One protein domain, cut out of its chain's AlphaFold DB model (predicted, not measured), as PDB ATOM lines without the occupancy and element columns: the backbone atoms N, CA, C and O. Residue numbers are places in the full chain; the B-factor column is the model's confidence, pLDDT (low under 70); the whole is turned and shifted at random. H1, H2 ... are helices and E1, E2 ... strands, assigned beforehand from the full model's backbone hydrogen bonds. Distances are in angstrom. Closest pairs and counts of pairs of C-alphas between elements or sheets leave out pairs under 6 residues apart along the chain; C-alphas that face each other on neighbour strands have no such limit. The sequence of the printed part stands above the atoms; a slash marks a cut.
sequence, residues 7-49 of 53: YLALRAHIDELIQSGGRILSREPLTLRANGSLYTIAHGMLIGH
ATOM      1  N   TYR A   7     -16.109  77.856  76.116       64.00
ATOM      2  CA  TYR A   7     -16.092  79.162  75.434       64.00
ATOM      3  C   TYR A   7     -17.396  79.435  74.675       64.00
ATOM      4  O   TYR A   7     -17.434  79.458  73.446       64.00
ATOM      5  N   LEU A   8     -18.486  79.632  75.421       69.50
ATOM      6  CA  LEU A   8     -19.823  79.855  74.855       69.50
ATOM      7  C   LEU A   8     -19.902  81.117  73.976       69.50
ATOM      8  O   LEU A   8     -20.530  81.081  72.923       69.50
ATOM      9  N   ALA A   9     -19.215  82.197  74.361       69.19
ATOM     10  CA  ALA A   9     -19.201  83.450  73.597       69.19
ATOM     11  C   ALA A   9     -18.528  83.298  72.221       69.19
ATOM     12  O   ALA A   9     -19.040  83.791  71.221       69.19
ATOM     13  N   LEU A  10     -17.418  82.557  72.150       69.50
ATOM     14  CA  LEU A  10     -16.727  82.284  70.888       69.50
ATOM     15  C   LEU A  10     -17.594  81.437  69.948       69.50
ATOM     16  O   LEU A  10     -17.628  81.682  68.747       69.50
ATOM     17  N   ARG A  11     -18.323  80.460  70.498       73.81
ATOM     18  CA  ARG A  11     -19.257  79.630  69.731       73.81
ATOM     19  C   ARG A  11     -20.371  80.469  69.106       73.81
ATOM     20  O   ARG A  11     -20.585  80.354  67.907       73.81
ATOM     21  N   ALA A  12     -21.021  81.319  69.903       77.19
ATOM     22  CA  ALA A  12     -22.084  82.198  69.420       77.19
ATOM     23  C   ALA A  12     -21.592  83.101  68.279       77.19
ATOM     24  O   ALA A  12     -22.233  83.188  67.237       77.19
ATOM     25  N   HIS A  13     -20.398  83.678  68.430       76.88
ATOM     26  CA  HIS A  13     -19.796  84.510  67.393       76.88
ATOM     27  C   HIS A  13     -19.483  83.738  66.096       76.88
ATOM     28  O   HIS A  13     -19.717  84.233  64.997       76.88
ATOM     29  N   ILE A  14     -18.983  82.501  66.196       75.12
ATOM     30  CA  ILE A  14     -18.757  81.646  65.017       75.12
ATOM     31  C   ILE A  14     -20.083  81.312  64.321       75.12
ATOM     32  O   ILE A  14     -20.143  81.325  63.092       75.12
ATOM     33  N   ASP A  15     -21.142  81.040  65.085       80.31
ATOM     34  CA  ASP A  15     -22.466  80.747  64.532       80.31
ATOM     35  C   ASP A  15     -23.039  81.971  63.775       80.31
ATOM     36  O   ASP A  15     -23.561  81.812  62.670       80.31
ATOM     37  N   GLU A  16     -22.857  83.197  64.287       83.25
ATOM     38  CA  GLU A  16     -23.212  84.451  63.591       83.25
ATOM     39  C   GLU A  16     -22.434  84.636  62.278       83.25
ATOM     40  O   GLU A  16     -23.009  84.998  61.246       83.25
ATOM     41  N   LEU A  17     -21.127  84.355  62.288       81.38
ATOM     42  CA  LEU A  17     -20.285  84.442  61.093       81.38
ATOM     43  C   LEU A  17     -20.741  83.453  60.014       81.38
ATOM     44  O   LEU A  17     -20.768  83.805  58.834       81.38
ATOM     45  N   ILE A  18     -21.141  82.240  60.402       81.50
ATOM     46  CA  ILE A  18     -21.685  81.235  59.479       81.50
ATOM     47  C   ILE A  18     -23.038  81.689  58.913       81.50
ATOM     48  O   ILE A  18     -23.243  81.610  57.701       81.50
ATOM     49  N   GLN A  19     -23.945  82.204  59.751       80.50
ATOM     50  CA  GLN A  19     -25.237  82.747  59.298       80.50
ATOM     51  C   GLN A  19     -25.069  83.918  58.324       80.50
ATOM     52  O   GLN A  19     -25.861  84.073  57.398       80.50
ATOM     53  N   SER A  20     -23.994  84.688  58.483       88.06
ATOM     54  CA  SER A  20     -23.638  85.815  57.614       88.06
ATOM     55  C   SER A  20     -22.971  85.396  56.294       88.06
ATOM     56  O   SER A  20     -22.495  86.245  55.543       88.06
ATOM     57  N   GLY A  21     -22.919  84.094  55.989       84.62
ATOM     58  CA  GLY A  21     -22.332  83.554  54.759       84.62
ATOM     59  C   GLY A  21     -20.882  83.082  54.897       84.62
ATOM     60  O   GLY A  21     -20.280  82.653  53.908       84.62
ATOM     61  N   GLY A  22     -20.320  83.120  56.107       80.31
ATOM     62  CA  GLY A  22     -19.022  82.537  56.415       80.31
ATOM     63  C   GLY A  22     -18.999  81.035  56.130       80.31
ATOM     64  O   GLY A  22     -19.942  80.300  56.423       80.31
ATOM     65  N   ARG A  23     -17.899  80.556  55.544       77.19
ATOM     66  CA  ARG A  23     -17.707  79.142  55.205       77.19
ATOM     67  C   ARG A  23     -16.611  78.539  56.062       77.19
ATOM     68  O   ARG A  23     -15.526  79.100  56.187       77.19
ATOM     69  N   ILE A  24     -16.884  77.361  56.612       72.44
ATOM     70  CA  ILE A  24     -15.865  76.572  57.302       72.44
ATOM     71  C   ILE A  24     -14.931  75.983  56.240       72.44
ATOM     72  O   ILE A  24     -15.349  75.119  55.472       72.44
ATOM     73  N   LEU A  25     -13.687  76.463  56.189       73.06
ATOM     74  CA  LEU A  25     -12.685  76.019  55.210       73.06
ATOM     75  C   LEU A  25     -12.002  74.702  55.613       73.06
ATOM     76  O   LEU A  25     -11.651  73.910  54.745       73.06
ATOM     77  N   SER A  26     -11.865  74.431  56.914       69.25
ATOM     78  CA  SER A  26     -11.432  73.134  57.443       69.25
ATOM     79  C   SER A  26     -12.151  72.811  58.755       69.25
ATOM     80  O   SER A  26     -12.535  73.694  59.525       69.25
ATOM     81  N   ARG A  27     -12.387  71.518  58.994       63.19
ATOM     82  CA  ARG A  27     -13.004  70.986  60.222       63.19
ATOM     83  C   ARG A  27     -12.013  70.131  60.993       63.19
ATOM     84  O   ARG A  27     -12.368  69.071  61.496       63.19
ATOM     85  N   GLU A  28     -10.758  70.556  61.035       65.19
ATOM     86  CA  GLU A  28      -9.741  69.812  61.758       65.19
ATOM     87  C   GLU A  28      -9.931  69.999  63.263       65.19
ATOM     88  O   GLU A  28      -9.893  71.129  63.764       65.19
ATOM     89  N   PRO A  29     -10.125  68.907  64.017       69.62
ATOM     90  CA  PRO A  29      -9.779  68.929  65.413       69.62
ATOM     91  C   PRO A  29      -8.247  68.942  65.546       69.62
ATOM     92  O   PRO A  29      -7.560  68.008  65.138       69.62
ATOM     93  N   LEU A  30      -7.708  69.996  66.152       68.75
ATOM     94  CA  LEU A  30      -6.322  70.060  66.593       68.75
ATOM     95  C   LEU A  30      -6.114  69.058  67.734       68.75
ATOM     96  O   LEU A  30      -6.791  69.129  68.761       68.75
ATOM     97  N   THR A  31      -5.158  68.147  67.571       71.69
ATOM     98  CA  THR A  31      -4.758  67.220  68.635       71.69
ATOM     99  C   THR A  31      -3.504  67.746  69.327       71.69
ATOM    100  O   THR A  31      -2.472  67.941  68.689       71.69
ATOM    101  N   LEU A  32      -3.592  67.975  70.635       70.56
ATOM    102  CA  LEU A  32      -2.522  68.509  71.475       70.56
ATOM    103  C   LEU A  32      -2.103  67.464  72.506       70.56
ATOM    104  O   LEU A  32      -2.946  66.854  73.166       70.56
ATOM    105  N   ARG A  33      -0.794  67.271  72.670       75.00
ATOM    106  CA  ARG A  33      -0.225  66.437  73.731       75.00
ATOM    107  C   ARG A  33       0.454  67.338  74.755       75.00
ATOM    108  O   ARG A  33       1.357  68.088  74.404       75.00
ATOM    109  N   ALA A  34       0.031  67.244  76.011       73.88
ATOM    110  CA  ALA A  34       0.630  67.979  77.122       73.88
ATOM    111  C   ALA A  34       0.568  67.131  78.396       73.88
ATOM    112  O   ALA A  34      -0.462  66.522  78.676       73.88
ATOM    113  N   ASN A  35       1.668  67.072  79.154       81.00
ATOM    114  CA  ASN A  35       1.767  66.333  80.424       81.00
ATOM    115  C   ASN A  35       1.251  64.881  80.334       81.00
ATOM    116  O   ASN A  35       0.468  64.434  81.167       81.00
ATOM    117  N   GLY A  36       1.611  64.170  79.260       79.69
ATOM    118  CA  GLY A  36       1.173  62.789  79.008       79.69
ATOM    119  C   GLY A  36      -0.297  62.630  78.593       79.69
ATOM    120  O   GLY A  36      -0.696  61.544  78.189       79.69
ATOM    121  N   SER A  37      -1.089  63.699  78.639       74.88
ATOM    122  CA  SER A  37      -2.498  63.695  78.256       74.88
ATOM    123  C   SER A  37      -2.683  64.082  76.792       74.88
ATOM    124  O   SER A  37      -1.900  64.852  76.225       74.88
ATOM    125  N   LEU A  38      -3.746  63.555  76.185       80.62
ATOM    126  CA  LEU A  38      -4.170  63.894  74.831       80.62
ATOM    127  C   LEU A  38      -5.423  64.770  74.884       80.62
ATOM    128  O   LEU A  38      -6.384  64.454  75.589       80.62
ATOM    129  N   TYR A  39      -5.413  65.856  74.120       75.81
ATOM    130  CA  TYR A  39      -6.497  66.824  74.022       75.81
ATOM    131  C   TYR A  39      -6.930  66.951  72.567       75.81
ATOM    132  O   TYR A  39      -6.099  67.170  71.691       75.81
ATOM    133  N   THR A  40      -8.229  66.859  72.324       77.19
ATOM    134  CA  THR A  40      -8.830  67.047  71.002       77.19
ATOM    135  C   THR A  40      -9.596  68.360  71.013       77.19
ATOM    136  O   THR A  40     -10.534  68.518  71.797       77.19
ATOM    137  N   ILE A  41      -9.203  69.309  70.166       70.00
ATOM    138  CA  ILE A  41      -9.729  70.676  70.150       70.00
ATOM    139  C   ILE A  41     -10.360  70.965  68.793       70.00
ATOM    140  O   ILE A  41      -9.662  70.941  67.794       70.00
ATOM    141  N   ALA A  42     -11.640  71.318  68.737       72.31
ATOM    142  CA  ALA A  42     -12.296  71.769  67.508       72.31
ATOM    143  C   ALA A  42     -12.830  73.190  67.688       72.31
ATOM    144  O   ALA A  42     -13.461  73.489  68.699       72.31
ATOM    145  N   HIS A  43     -12.587  74.071  66.712       67.38
ATOM    146  CA  HIS A  43     -13.057  75.467  66.737       67.38
ATOM    147  C   HIS A  43     -12.688  76.223  68.033       67.38
ATOM    148  O   HIS A  43     -13.494  76.969  68.583       67.38
ATOM    149  N   GLY A  44     -11.489  75.974  68.576       63.56
ATOM    150  CA  GLY A  44     -11.041  76.563  69.846       63.56
ATOM    151  C   GLY A  44     -11.698  75.971  71.103       63.56
ATOM    152  O   GLY A  44     -11.502  76.493  72.198       63.56
ATOM    153  N   MET A  45     -12.467  74.885  70.984       67.31
ATOM    154  CA  MET A  45     -13.120  74.197  72.100       67.31
ATOM    155  C   MET A  45     -12.511  72.818  72.334       67.31
ATOM    156  O   MET A  45     -12.321  72.056  71.391       67.31
ATOM    157  N   LEU A  46     -12.269  72.463  73.598       70.50
ATOM    158  CA  LEU A  46     -11.876  71.107  73.977       70.50
ATOM    159  C   LEU A  46     -13.077  70.157  73.829       70.50
ATOM    160  O   LEU A  46     -14.034  70.235  74.599       70.50
ATOM    161  N   ILE A  47     -13.016  69.257  72.851       77.50
ATOM    162  CA  ILE A  47     -14.077  68.285  72.542       77.50
ATOM    163  C   ILE A  47     -13.722  66.846  72.946       77.50
ATOM    164  O   ILE A  47     -14.599  65.988  72.981       77.50
ATOM    165  N   GLY A  48     -12.462  66.571  73.297       77.06
ATOM    166  CA  GLY A  48     -12.020  65.255  73.762       77.06
ATOM    167  C   GLY A  48     -10.799  65.336  74.674       77.06
ATOM    168  O   GLY A  48      -9.954  66.212  74.506       77.06
ATOM    169  N   HIS A  49     -10.717  64.430  75.649       82.62
ATOM    170  CA  HIS A  49      -9.597  64.333  76.583       82.62
ATOM    171  C   HIS A  49      -9.341  62.870  76.962       82.62
ATOM    172  O   HIS A  49     -10.275  62.156  77.331       82.62
TER     173      HIS A  49
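What this domain is: This is residues 7 to 49 of the 53 residues of an uncharacterized protein of Pseudomonas otitidis (UniProt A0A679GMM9). A small, twisting slab of three strands, E1, E2 and E3, makes one end of the model, and a single helix, H1, stands off beyond the other end of it without packing on the sheet. The link from H1 to E1 swings round between the two parts, and residues 15 to 21, of which 15 to 19 belong to H1, stick out. The printed part has 43 residues, with one named helix followed by three named strands; the sheet's order is E1, E2, E3, antiparallel throughout, and the class is mixed, helices and strands. The whole is loose, with a radius of gyration of the C-alphas of 12.5 A, and flat in outline, with spans of 40 by 21 by 11 A.

How they stand to each other: The helix H1, residues 8 to 19, has each of its O i to N i+4 pairs within hydrogen-bond range. After it, a short link of 10 residues leads to the strand E1, residues 30 to 34. A tight link of 2 residues joins E1 to E2, residues 37 to 42, and the two form a hairpin, antiparallel at 156 degrees between their directions. Across this pair, N 32 and O 39 are 2.8 A apart, and N 39 and O 32 are also 2.8 A apart, both within hydrogen-bond range. The C-alphas of Thr 31 and Thr 40 face each other at 4.7 A. A second tight link of 2 residues leads from E2 to E3, residues 45 to 49, a second hairpin, antiparallel at 146 degrees. Here N 42 and O 45 are within hydrogen-bond range at 2.8 A, as are N 47 and O 40 at 2.8 A. The C-alphas of Ile 41 and Leu 46 face each other at 4.4 A. E1, E2 and E3 make a meander, each strand the antiparallel neighbour of the one before; E1 and E3 are its edge strands and E2 is the inner one. H1 is not on the sheet, with 3 pairs of C-alphas within 10 A. H1 is apart from E2 and from E3.

Where its parts are: H1 begins at C-alpha 8, at (-19.823, 79.855, 74.855), and measures 16.7 A to C-alpha 19, at (-25.237, 82.747, 59.298). E1 measures 12.8 A from first to last C-alpha. E2, the longest strand by residues with 6, measures 16.6 A. E3 measures 11.4 A and ends at C-alpha 49, at (-9.597, 64.333, 76.583).

The domain as a whole: The C-alphas of Ser 20 and Gly 36, the two farthest apart, are 40.0 A from each other. The printed part has no cut and no long link. The mean pLDDT of the printed part is 74.5, and 12 residues are under 70: residues 7 to 10, 26 to 30 and 43 to 45.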